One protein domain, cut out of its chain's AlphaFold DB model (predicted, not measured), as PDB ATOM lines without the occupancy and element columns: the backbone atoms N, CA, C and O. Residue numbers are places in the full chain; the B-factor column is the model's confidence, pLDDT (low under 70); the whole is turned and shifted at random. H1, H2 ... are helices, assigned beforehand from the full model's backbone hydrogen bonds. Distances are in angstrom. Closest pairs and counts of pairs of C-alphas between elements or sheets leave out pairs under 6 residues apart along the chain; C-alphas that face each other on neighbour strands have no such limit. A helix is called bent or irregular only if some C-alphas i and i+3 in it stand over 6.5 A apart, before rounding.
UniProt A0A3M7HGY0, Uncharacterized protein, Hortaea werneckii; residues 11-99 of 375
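AT A GLANCE: This is residues 11 to 99 of the 375 residues of an uncharacterized protein of Hortaea werneckii (UniProt A0A3M7HGY0). The domain has two separate small helical lobes, joined by a single link of chain, residues 48 to 57: H1 and H2 lie side by side in the first, and H3, H4 and H5 cluster in the second. The link of residues 48 to 57 bridges the space between the lobes, and the loop around Lys 74 sticks out from the second lobe. The printed part has 89 residues, with five named helices in the order H1, H2, H3, H4, H5 and no named strand; the class is all helix. The whole is only just loose, close to extended, with a radius of gyration of the C-alphas of 17.8 A. Its outline is elongated, with spans of 51 by 31 by 19 A.

HOW THE PARTS SIT: H1, residues 15 to 24, and H2, residues 35 to 47, touch, and their closest C-alphas, those of Val 15 and Lys 35, are 5.7 A apart. They run the same way at a shallow tilt of 27 degrees. H3, residues 58 to 69, is apart from both H1 and H2. H5, residues 89 to 99, touches H3, and their closest C-alphas, those of Leu 69 and Leu 99, are 5.4 A apart. These two run the same way at a steep tilt of 59 degrees. H4, residues 82 to 86, touches H5, with the closest C-alphas, those of Leu 85 and Arg 92, 4.5 A apart. H3 and H4 are close but not clearly touching; their closest C-alphas, those of Leu 69 and Pro 82, are 6.3 A apart. H4 and H5 are each apart from H1 and H2. Every O i to N i+4 pair is within hydrogen-bond range in H1, H2 and H3; in H5 it is 5 of 7, and in H4 0 of 1, beside 2 of 2 O i to N i+3 pairs.

IN THESE COORDINATES: H1 begins at C-alpha 15, at (43.675, -1.273, 25.035), and is 14.3 A long from first to last C-alpha. H2, the longest helix with 13 residues, measures 18.4 A and ends at C-alpha 47, at (40.532, -4.332, 44.777). H3 measures 15.8 A and H4 7.8 A. H5 measures 14.8 A and ends at C-alpha 99, at (16.671, 10.061, 54.300). H5 is only just irregular: C-alphas 94 and 97 are 6.8 A apart.

THE WHOLE: The two C-alphas farthest apart, those of Ser 32 and Ser 97, are 51.4 A apart. The printed part has no cut. The link from H3 to H4, residues 70 to 81, is long; those from H1 to H2 and from H2 to H3 are short, and that from H4 to H5 is tight. Mean pLDDT of the printed part is 80.6, and residues 49 to 50 and 71 to 79 are under 70.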
ATOM      1  N   TYR A  11      36.088  -4.636  29.905       82.31
ATOM      2  CA  TYR A  11      36.055  -5.357  28.633       82.31
ATOM      3  C   TYR A  11      35.568  -4.488  27.465       82.31
ATOM      4  O   TYR A  11      35.954  -4.748  26.320       82.31
ATOM      5  N   ARG A  12      34.785  -3.433  27.733       83.81
ATOM      6  CA  ARG A  12      34.284  -2.497  26.711       83.81
ATOM      7  C   ARG A  12      35.305  -1.443  26.279       83.81
ATOM      8  O   ARG A  12      35.138  -0.863  25.213       83.81
ATOM      9  N   LEU A  13      36.362  -1.227  27.058       84.31
ATOM     10  CA  LEU A  13      37.381  -0.223  26.754       84.31
ATOM     11  C   LEU A  13      38.421  -0.745  25.754       84.31
ATOM     12  O   LEU A  13      38.715  -1.949  25.670       84.31
ATOM     13  N   LYS A  14      39.004   0.175  24.983       88.50
ATOM     14  CA  LYS A  14      40.118  -0.129  24.075       88.50
ATOM     15  C   LYS A  14      41.420  -0.263  24.872       88.50
ATOM     16  O   LYS A  14      41.609   0.371  25.905       88.50
ATOM     17  N   VAL A  15      42.370  -1.054  24.370       86.38
ATOM     18  CA  VAL A  15      43.675  -1.273  25.035       86.38
ATOM     19  C   VAL A  15      44.411   0.037  25.383       86.38
ATOM     20  O   VAL A  15      44.934   0.135  26.492       86.38
ATOM     21  N   PRO A  16      44.425   1.078  24.526       85.44
ATOM     22  CA  PRO A  16      45.033   2.362  24.881       85.44
ATOM     23  C   PRO A  16      44.339   3.082  26.047       85.44
ATOM     24  O   PRO A  16      45.005   3.774  26.812       85.44
ATOM     25  N   GLU A  17      43.020   2.932  26.195       85.31
ATOM     26  CA  GLU A  17      42.236   3.521  27.293       85.31
ATOM     27  C   GLU A  17      42.506   2.780  28.603       85.31
ATOM     28  O   GLU A  17      42.770   3.412  29.622       85.31
ATOM     29  N   LEU A  18      42.557   1.442  28.557       86.00
ATOM     30  CA  LEU A  18      42.928   0.609  29.705       86.00
ATOM     31  C   LEU A  18      44.324   0.966  30.228       86.00
ATOM     32  O   LEU A  18      44.512   1.147  31.426       86.00
ATOM     33  N   ARG A  19      45.301   1.153  29.332       85.62
ATOM     34  CA  ARG A  19      46.663   1.563  29.713       85.62
ATOM     35  C   ARG A  19      46.707   2.953  30.345       85.62
ATOM     36  O   ARG A  19      47.472   3.159  31.284       85.62
ATOM     37  N   ARG A  20      45.904   3.900  29.843       85.19
ATOM     38  CA  ARG A  20      45.774   5.235  30.450       85.19
ATOM     39  C   ARG A  20      45.199   5.143  31.864       85.19
ATOM     40  O   ARG A  20      45.766   5.744  32.767       85.19
ATOM     41  N   LEU A  21      44.153   4.342  32.060       84.38
ATOM     42  CA  LEU A  21      43.545   4.099  33.371       84.38
ATOM     43  C   LEU A  21      44.518   3.453  34.365       84.38
ATOM     44  O   LEU A  21      44.591   3.902  35.504       84.38
ATOM     45  N   ILE A  22      45.308   2.459  33.937       85.56
ATOM     46  CA  ILE A  22      46.310   1.820  34.809       85.56
ATOM     47  C   ILE A  22      47.331   2.850  35.297       85.56
ATOM     48  O   ILE A  22      47.625   2.900  36.488       85.56
ATOM     49  N   ARG A  23      47.831   3.707  34.397       84.56
ATOM     50  CA  ARG A  23      48.790   4.766  34.752       84.56
ATOM     51  C   ARG A  23      48.178   5.815  35.677       84.56
ATOM     52  O   ARG A  23      48.832   6.220  36.628       84.56
ATOM     53  N   ALA A  24      46.935   6.224  35.419       82.38
ATOM     54  CA  ALA A  24      46.217   7.176  36.266       82.38
ATOM     55  C   ALA A  24      45.999   6.638  37.691       82.38
ATOM     56  O   ALA A  24      46.042   7.402  38.646       82.38
ATOM     57  N   LYS A  25      45.833   5.317  37.839       79.56
ATOM     58  CA  LYS A  25      45.732   4.615  39.131       79.56
ATOM     59  C   LYS A  25      47.094   4.258  39.753       79.56
ATOM     60  O   LYS A  25      47.144   3.472  40.690       79.56
ATOM     61  N   GLY A  26      48.205   4.778  39.222       80.31
ATOM     62  CA  GLY A  26      49.556   4.530  39.748       80.31
ATOM     63  C   GLY A  26      50.137   3.145  39.432       80.31
ATOM     64  O   GLY A  26      51.211   2.792  39.918       80.31
ATOM     65  N   GLY A  27      49.465   2.347  38.600       81.00
ATOM     66  CA  GLY A  27      49.922   1.023  38.195       81.00
ATOM     67  C   GLY A  27      50.985   1.061  37.094       81.00
ATOM     68  O   GLY A  27      50.975   1.904  36.192       81.00
ATOM     69  N   LYS A  28      51.901   0.089  37.121       82.88
ATOM     70  CA  LYS A  28      52.897  -0.113  36.060       82.88
ATOM     71  C   LYS A  28      52.317  -1.043  34.994       82.88
ATOM     72  O   LYS A  28      52.034  -2.197  35.285       82.88
ATOM     73  N   CYS A  29      52.173  -0.548  33.765       78.50
ATOM     74  CA  CYS A  29      51.730  -1.334  32.609       78.50
ATOM     75  C   CYS A  29      52.758  -1.231  31.483       78.50
ATOM     76  O   CYS A  29      53.085  -0.122  31.039       78.50
ATOM     77  N   ARG A  30      53.236  -2.373  30.977       78.19
ATOM     78  CA  ARG A  30      54.136  -2.385  29.811       78.19
ATOM     79  C   ARG A  30      53.356  -2.105  28.522       78.19
ATOM     80  O   ARG A  30      52.174  -2.427  28.401       78.19
ATOM     81  N   SER A  31      54.022  -1.522  27.526       75.69
ATOM     82  CA  SER A  31      53.437  -1.230  26.205       75.69
ATOM     83  C   SER A  31      53.026  -2.488  25.427       75.69
ATOM     84  O   SER A  31      52.152  -2.409  24.564       75.69
ATOM     85  N   SER A  32      53.607  -3.645  25.759       77.19
ATOM     86  CA  SER A  32      53.342  -4.949  25.142       77.19
ATOM     87  C   SER A  32      52.240  -5.767  25.827       77.19
ATOM     88  O   SER A  32      51.948  -6.881  25.391       77.19
ATOM     89  N   GLU A  33      51.604  -5.253  26.885       80.06
ATOM     90  CA  GLU A  33      50.593  -6.032  27.597       80.06
ATOM     91  C   GLU A  33      49.325  -6.262  26.773       80.06
ATOM     92  O   GLU A  33      48.792  -5.354  26.117       80.06
ATOM     93  N   ARG A  34      48.850  -7.513  26.840       83.56
ATOM     94  CA  ARG A  34      47.606  -7.983  26.229       83.56
ATOM     95  C   ARG A  34      46.405  -7.409  26.981       83.56
ATOM     96  O   ARG A  34      46.457  -7.214  28.192       83.56
ATOM     97  N   LYS A  35      45.285  -7.227  26.272       85.19
ATOM     98  CA  LYS A  35      44.042  -6.662  26.825       85.19
ATOM     99  C   LYS A  35      43.584  -7.363  28.110       85.19
ATOM    100  O   LYS A  35      43.232  -6.685  29.066       85.19
ATOM    101  N   SER A  36      43.624  -8.695  28.145       84.19
ATOM    102  CA  SER A  36      43.242  -9.486  29.323       84.19
ATOM    103  C   SER A  36      44.104  -9.179  30.548       84.19
ATOM    104  O   SER A  36      43.568  -9.035  31.641       84.19
ATOM    105  N   MET A  37      45.416  -8.999  30.366       85.75
ATOM    106  CA  MET A  37      46.324  -8.643  31.459       85.75
ATOM    107  C   MET A  37      46.044  -7.232  31.982       85.75
ATOM    108  O   MET A  37      45.977  -7.031  33.189       85.75
ATOM    109  N   CYS A  38      45.766  -6.275  31.087       83.88
ATOM    110  CA  CYS A  38      45.365  -4.924  31.484       83.88
ATOM    111  C   CYS A  38      44.072  -4.920  32.322       83.88
ATOM    112  O   CYS A  38      43.969  -4.161  33.280       83.88
ATOM    113  N   VAL A  39      43.095  -5.773  31.984       86.31
ATOM    114  CA  VAL A  39      41.856  -5.921  32.767       86.31
ATOM    115  C   VAL A  39      42.145  -6.504  34.152       86.31
ATOM    116  O   VAL A  39      41.662  -5.956  35.136       86.31
ATOM    117  N   ILE A  40      42.964  -7.559  34.245       86.06
ATOM    118  CA  ILE A  40      43.343  -8.176  35.530       86.06
ATOM    119  C   ILE A  40      44.093  -7.175  36.417       86.06
ATOM    120  O   ILE A  40      43.822  -7.083  37.610       86.06
ATOM    121  N   LEU A  41      45.021  -6.402  35.844       85.31
ATOM    122  CA  LEU A  41      45.740  -5.364  36.581       85.31
ATOM    123  C   LEU A  41      44.801  -4.273  37.096       85.31
ATOM    124  O   LEU A  41      44.937  -3.870  38.243       85.31
ATOM    125  N   LEU A  42      43.838  -3.821  36.287       84.00
ATOM    126  CA  LEU A  42      42.842  -2.842  36.732       84.00
ATOM    127  C   LEU A  42      41.942  -3.390  37.836       84.00
ATOM    128  O   LEU A  42      41.700  -2.682  38.804       84.00
ATOM    129  N   GLN A  43      41.512  -4.648  37.734       83.62
ATOM    130  CA  GLN A  43      40.737  -5.301  38.791       83.62
ATOM    131  C   GLN A  43      41.526  -5.377  40.101       83.62
ATOM    132  O   GLN A  43      40.998  -5.005  41.138       83.62
ATOM    133  N   ARG A  44      42.811  -5.748  40.052       82.31
ATOM    134  CA  ARG A  44      43.684  -5.769  41.241       82.31
ATOM    135  C   ARG A  44      43.944  -4.380  41.819       82.31
ATOM    136  O   ARG A  44      44.066  -4.231  43.030       82.31
ATOM    137  N   LEU A  45      44.083  -3.367  40.965       81.44
ATOM    138  CA  LEU A  45      44.250  -1.984  41.412       81.44
ATOM    139  C   LEU A  45      42.969  -1.453  42.056       81.44
ATOM    140  O   LEU A  45      43.061  -0.721  43.030       81.44
ATOM    141  N   ASP A  46      41.799  -1.841  41.550       78.31
ATOM    142  CA  ASP A  46      40.509  -1.500  42.154       78.31
ATOM    143  C   ASP A  46      40.242  -2.262  43.454       78.31
ATOM    144  O   ASP A  46      39.704  -1.677  44.384       78.31
ATOM    145  N   GLU A  47      40.637  -3.534  43.545       76.88
ATOM    146  CA  GLU A  47      40.532  -4.332  44.777       76.88
ATOM    147  C   GLU A  47      41.319  -3.705  45.933       76.88
ATOM    148  O   GLU A  47      40.886  -3.769  47.080       76.88
ATOM    149  N   ASN A  48      42.454  -3.073  45.624       71.12
ATOM    150  CA  ASN A  48      43.291  -2.383  46.605       71.12
ATOM    151  C   ASN A  48      43.008  -0.875  46.688       71.12
ATOM    152  O   ASN A  48      43.668  -0.174  47.453       71.12
ATOM    153  N   ALA A  49      42.069  -0.355  45.896       69.06
ATOM    154  CA  ALA A  49      41.736   1.059  45.926       69.06
ATOM    155  C   ALA A  49      40.876   1.354  47.158       69.06
ATOM    156  O   ALA A  49      39.707   0.974  47.233       69.06
ATOM    157  N   THR A  50      41.439   2.082  48.115       66.81
ATOM    158  CA  THR A  50      40.677   2.685  49.205       66.81
ATOM    159  C   THR A  50      40.025   3.961  48.697       66.81
ATOM    160  O   THR A  50      40.701   4.902  48.286       66.81
ATOM    161  N   PHE A  51      38.696   3.990  48.686       75.31
ATOM    162  CA  PHE A  51      37.955   5.205  48.387       75.31
ATOM    163  C   PHE A  51      37.729   5.996  49.675       75.31
ATOM    164  O   PHE A  51      36.930   5.599  50.525       75.31
ATOM    165  N   GLU A  52      38.431   7.118  49.812       81.19
ATOM    166  CA  GLU A  52      38.293   8.039  50.939       81.19
ATOM    167  C   GLU A  52      37.012   8.862  50.771       81.19
ATOM    168  O   GLU A  52      37.010  10.001  50.317       81.19
ATOM    169  N   PHE A  53      35.875   8.254  51.113       84.94
ATOM    170  CA  PHE A  53      34.564   8.890  50.963       84.94
ATOM    171  C   PHE A  53      34.465  10.243  51.688       84.94
ATOM    172  O   PHE A  53      33.773  11.143  51.219       84.94
ATOM    173  N   MET A  54      35.167  10.395  52.814       85.69
ATOM    174  CA  MET A  54      35.163  11.624  53.612       85.69
ATOM    175  C   MET A  54      35.984  12.762  52.996       85.69
ATOM    176  O   MET A  54      35.730  13.919  53.326       85.69
ATOM    177  N   ASP A  55      36.881  12.450  52.062       87.25
ATOM    178  CA  ASP A  55      37.712  13.438  51.366       87.25
ATOM    179  C   ASP A  55      36.977  14.060  50.175       87.25
ATOM    180  O   ASP A  55      37.381  15.094  49.640       87.25
ATOM    181  N   LEU A  56      35.844  13.469  49.772       87.50
ATOM    182  CA  LEU A  56      34.925  14.126  48.855       87.50
ATOM    183  C   LEU A  56      34.395  15.425  49.473       87.50
ATOM    184  O   LEU A  56      34.008  15.412  50.638       87.50
ATOM    185  N   PRO A  57      34.234  16.507  48.695       87.56
ATOM    186  CA  PRO A  57      33.469  17.673  49.117       87.56
ATOM    187  C   PRO A  57      32.047  17.312  49.592       87.56
ATOM    188  O   PRO A  57      31.445  16.372  49.052       87.56
ATOM    189  N   PRO A  58      31.477  18.058  50.560       87.25
ATOM    190  CA  PRO A  58      30.134  17.808  51.091       87.25
ATOM    191  C   PRO A  58      29.048  17.680  50.013       87.25
ATOM    192  O   PRO A  58      28.151  16.846  50.122       87.25
ATOM    193  N   GLU A  59      29.146  18.450  48.931       86.94
ATOM    194  CA  GLU A  59      28.194  18.439  47.819       86.94
ATOM    195  C   GLU A  59      28.195  17.092  47.086       86.94
ATOM    196  O   GLU A  59      27.136  16.562  46.744       86.94
ATOM    197  N   LEU A  60      29.379  16.499  46.884       87.50
ATOM    198  CA  LEU A  60      29.508  15.186  46.250       87.50
ATOM    199  C   LEU A  60      29.043  14.069  47.186       87.50
ATOM    200  O   LEU A  60      28.389  13.131  46.723       87.50
ATOM    201  N   ARG A  61      29.302  14.187  48.496       90.75
ATOM    202  CA  ARG A  61      28.754  13.251  49.491       90.75
ATOM    203  C   ARG A  61      27.225  13.278  49.496       90.75
ATOM    204  O   ARG A  61      26.611  12.218  49.439       90.75
ATOM    205  N   ASN A  62      26.610  14.462  49.424       87.88
ATOM    206  CA  ASN A  62      25.154  14.617  49.328       87.88
ATOM    207  C   ASN A  62      24.558  13.949  48.084       87.88
ATOM    208  O   ASN A  62      23.500  13.325  48.169       87.88
ATOM    209  N   CYS A  63      25.237  14.021  46.936       85.31
ATOM    210  CA  CYS A  63      24.823  13.291  45.735       85.31
ATOM    211  C   CYS A  63      24.831  11.771  45.959       85.31
ATOM    212  O   CYS A  63      23.887  11.088  45.562       85.31
ATOM    213  N   VAL A  64      25.858  11.247  46.633       86.75
ATOM    214  CA  VAL A  64      25.942   9.819  46.977       86.75
ATOM    215  C   VAL A  64      24.850   9.428  47.975       86.75
ATOM    216  O   VAL A  64      24.169   8.426  47.764       86.75
ATOM    217  N   TYR A  65      24.623  10.229  49.019       88.50
ATOM    218  CA  TYR A  65      23.542   9.997  49.979       88.50
ATOM    219  C   TYR A  65      22.179   9.969  49.296       88.50
ATOM    220  O   TYR A  65      21.399   9.058  49.548       88.50
ATOM    221  N   ARG A  66      21.901  10.910  48.385       84.44
ATOM    222  CA  ARG A  66      20.648  10.922  47.624       84.44
ATOM    223  C   ARG A  66      20.481   9.673  46.777       84.44
ATOM    224  O   ARG A  66      19.388   9.127  46.773       84.44
ATOM    225  N   GLU A  67      21.519   9.191  46.102       81.81
ATOM    226  CA  GLU A  67      21.421   7.960  45.306       81.81
ATOM    227  C   GLU A  67      21.169   6.724  46.193       81.81
ATOM    228  O   GLU A  67      20.374   5.861  45.829       81.81
ATOM    229  N   LEU A  68      21.799   6.650  47.371       82.12
ATOM    230  CA  LEU A  68      21.697   5.498  48.278       82.12
ATOM    231  C   LEU A  68      20.428   5.490  49.139       82.12
ATOM    232  O   LEU A  68      19.899   4.423  49.446       82.12
ATOM    233  N   LEU A  69      19.960   6.664  49.562       82.06
ATOM    234  CA  LEU A  69      18.848   6.831  50.505       82.06
ATOM    235  C   LEU A  69      17.523   7.168  49.801       82.06
ATOM    236  O   LEU A  69      16.479   7.238  50.445       82.06
ATOM    237  N   SER A  70      17.531   7.339  48.474       70.69
ATOM    238  CA  SER A  70      16.314   7.551  47.685       70.69
ATOM    239  C   SER A  70      15.564   6.250  47.400       70.69
ATOM    240  O   SER A  70      16.033   5.372  46.679       70.69
ATOM    241  N   TRP A  71      14.309   6.188  47.835       63.62
ATOM    242  CA  TRP A  71      13.350   5.133  47.492       63.62
ATOM    243  C   TRP A  71      12.909   5.227  46.025       63.62
ATOM    244  O   TRP A  71      12.006   5.994  45.704       63.62
ATOM    245  N   SER A  72      13.558   4.541  45.079       57.62
ATOM    246  CA  SER A  72      13.210   4.717  43.658       57.62
ATOM    247  C   SER A  72      11.756   4.319  43.346       57.62
ATOM    248  O   SER A  72      11.363   3.197  43.650       57.62
ATOM    249  N   GLU A  73      11.007   5.178  42.642       52.44
ATOM    250  CA  GLU A  73       9.625   4.911  42.173       52.44
ATOM    251  C   GLU A  73       9.525   3.706  41.225       52.44
ATOM    252  O   GLU A  73       8.484   3.070  41.087       52.44
ATOM    253  N   LYS A  74      10.626   3.377  40.545       51.97
ATOM    254  CA  LYS A  74      10.703   2.199  39.679       51.97
ATOM    255  C   LYS A  74      11.124   0.992  40.514       51.97
ATOM    256  O   LYS A  74      11.957   1.149  41.404       51.97
ATOM    257  N   PRO A  75      10.659  -0.229  40.198       41.94
ATOM    258  CA  PRO A  75      11.166  -1.449  40.811       41.94
ATOM    259  C   PRO A  75      12.600  -1.682  40.320       41.94
ATOM    260  O   PRO A  75      12.863  -2.465  39.413       41.94
ATOM    261  N   ARG A  76      13.559  -0.937  40.870       47.91
ATOM    262  CA  ARG A  76      14.966  -1.292  40.776       47.91
ATOM    263  C   ARG A  76      15.228  -2.347  41.844       47.91
ATOM    264  O   ARG A  76      14.654  -2.313  42.928       47.91
ATOM    265  N   MET A  77      16.115  -3.271  41.505       45.28
ATOM    266  CA  MET A  77      16.602  -4.370  42.344       45.28
ATOM    267  C   MET A  77      17.314  -3.911  43.637       45.28
ATOM    268  O   MET A  77      17.809  -4.748  44.379       45.28
ATOM    269  N   TYR A  78      17.408  -2.600  43.877       51.47
ATOM    270  CA  TYR A  78      18.185  -1.980  44.941       51.47
ATOM    271  C   TYR A  78      17.285  -0.994  45.691       51.47
ATOM    272  O   TYR A  78      16.712  -0.088  45.081       51.47
ATOM    273  N   GLU A  79      17.098  -1.259  46.981       64.94
ATOM    274  CA  GLU A  79      16.249  -0.514  47.915       64.94
ATOM    275  C   GLU A  79      17.034   0.625  48.581       64.94
ATOM    276  O   GLU A  79      18.229   0.773  48.350       64.94
ATOM    277  N   CYS A  80      16.367   1.453  49.390       73.12
ATOM    278  CA  CYS A  80      17.037   2.428  50.250       73.12
ATOM    279  C   CYS A  80      18.084   1.718  51.136       73.12
ATOM    280  O   CYS A  80      17.759   0.718  51.777       73.12
ATOM    281  N   PHE A  81      19.314   2.242  51.211       81.38
ATOM    282  CA  PHE A  81      20.428   1.664  51.982       81.38
ATOM    283  C   PHE A  81      20.772   2.500  53.224       81.38
ATOM    284  O   PHE A  81      21.806   3.175  53.257       81.38
ATOM    285  N   PRO A  82      19.948   2.467  54.288       81.81
ATOM    286  CA  PRO A  82      20.193   3.257  55.492       81.81
ATOM    287  C   PRO A  82      21.446   2.815  56.267       81.81
ATOM    288  O   PRO A  82      21.876   3.523  57.172       81.81
ATOM    289  N   GLN A  83      22.058   1.674  55.928       86.06
ATOM    290  CA  GLN A  83      23.263   1.149  56.581       86.06
ATOM    291  C   GLN A  83      24.440   2.130  56.509       86.06
ATOM    292  O   GLN A  83      25.263   2.153  57.421       86.06
ATOM    293  N   ILE A  84      24.497   2.990  55.483       85.88
ATOM    294  CA  ILE A  84      25.527   4.035  55.386       85.88
ATOM    295  C   ILE A  84      25.497   4.992  56.589       85.88
ATOM    296  O   ILE A  84      26.545   5.449  57.038       85.88
ATOM    297  N   LEU A  85      24.324   5.218  57.193       87.25
ATOM    298  CA  LEU A  85      24.171   6.062  58.382       87.25
ATOM    299  C   LEU A  85      24.850   5.475  59.628       87.25
ATOM    300  O   LEU A  85      25.046   6.187  60.609       87.25
ATOM    301  N   GLN A  86      25.202   4.187  59.617       87.94
ATOM    302  CA  GLN A  86      25.912   3.539  60.723       87.94
ATOM    303  C   GLN A  86      27.436   3.661  60.604       87.94
ATOM    304  O   GLN A  86      28.135   3.382  61.573       87.94
ATOM    305  N   ALA A  87      27.959   4.092  59.452       86.50
ATOM    306  CA  ALA A  87      29.398   4.118  59.200       86.50
ATOM    307  C   ALA A  87      30.141   5.179  60.034       86.50
ATOM    308  O   ALA A  87      31.256   4.937  60.487       86.50
ATOM    309  N   SER A  88      29.542   6.357  60.247       88.50
ATOM    310  CA  SER A  88      30.141   7.449  61.029       88.50
ATOM    311  C   SER A  88      29.085   8.436  61.531       88.50
ATOM    312  O   SER A  88      28.058   8.648  60.884       88.50
ATOM    313  N   LYS A  89      29.366   9.105  62.659       89.44
ATOM    314  CA  LYS A  89      28.526  10.191  63.197       89.44
ATOM    315  C   LYS A  89      28.387  11.357  62.217       89.44
ATOM    316  O   LYS A  89      27.311  11.936  62.133       89.44
ATOM    317  N   GLN A  90      29.450  11.679  61.478       89.69
ATOM    318  CA  GLN A  90      29.420  12.762  60.495       89.69
ATOM    319  C   GLN A  90      28.514  12.406  59.314       89.69
ATOM    320  O   GLN A  90      27.624  13.177  58.972       89.69
ATOM    321  N   ILE A  91      28.680  11.202  58.757       90.44
ATOM    322  CA  ILE A  91      27.829  10.687  57.675       90.44
ATOM    323  C   ILE A  91      26.363  10.699  58.099       90.44
ATOM    324  O   ILE A  91      25.499  11.147  57.351       90.44
ATOM    325  N   ARG A  92      26.083  10.248  59.326       89.44
ATOM    326  CA  ARG A  92      24.735  10.295  59.881       89.44
ATOM    327  C   ARG A  92      24.189  11.722  59.925       89.44
ATOM    328  O   ARG A  92      23.099  11.945  59.421       89.44
ATOM    329  N   ALA A  93      24.935  12.669  60.490       89.06
ATOM    330  CA  ALA A  93      24.488  14.055  60.617       89.06
ATOM    331  C   ALA A  93      24.200  14.715  59.255       89.06
ATOM    332  O   ALA A  93      23.231  15.459  59.128       89.06
ATOM    333  N   GLU A  94      25.005  14.417  58.232       88.56
ATOM    334  CA  GLU A  94      24.818  14.949  56.877       88.56
ATOM    335  C   GLU A  94      23.614  14.309  56.165       88.56
ATOM    336  O   GLU A  94      22.799  14.999  55.554       88.56
ATOM    337  N   ALA A  95      23.478  12.986  56.260       89.00
ATOM    338  CA  ALA A  95      22.574  12.214  55.415       89.00
ATOM    339  C   ALA A  95      21.207  11.901  56.053       89.00
ATOM    340  O   ALA A  95      20.267  11.543  55.342       89.00
ATOM    341  N   GLU A  96      21.057  12.042  57.374       87.94
ATOM    342  CA  GLU A  96      19.797  11.771  58.085       87.94
ATOM    343  C   GLU A  96      18.663  12.686  57.598       87.94
ATOM    344  O   GLU A  96      17.542  12.224  57.382       87.94
ATOM    345  N   SER A  97      18.974  13.955  57.321       84.44
ATOM    346  CA  SER A  97      18.011  14.906  56.753       84.44
ATOM    347  C   SER A  97      17.582  14.543  55.327       84.44
ATOM    348  O   SER A  97      16.441  14.794  54.964       84.44
ATOM    349  N   ILE A  98      18.450  13.898  54.544       86.56
ATOM    350  CA  ILE A  98      18.140  13.437  53.184       86.56
ATOM    351  C   ILE A  98      17.211  12.222  53.246       86.56
ATOM    352  O   ILE A  98      16.218  12.170  52.522       86.56
ATOM    353  N   LEU A  99      17.494  11.265  54.141       84.38
ATOM    354  CA  LEU A  99      16.671  10.061  54.300       84.38
ATOM    355  C   LEU A  99      15.229  10.393  54.698       84.38
ATOM    356  O   LEU A  99      14.296   9.808  54.155       84.38
TER     357      LEU A  99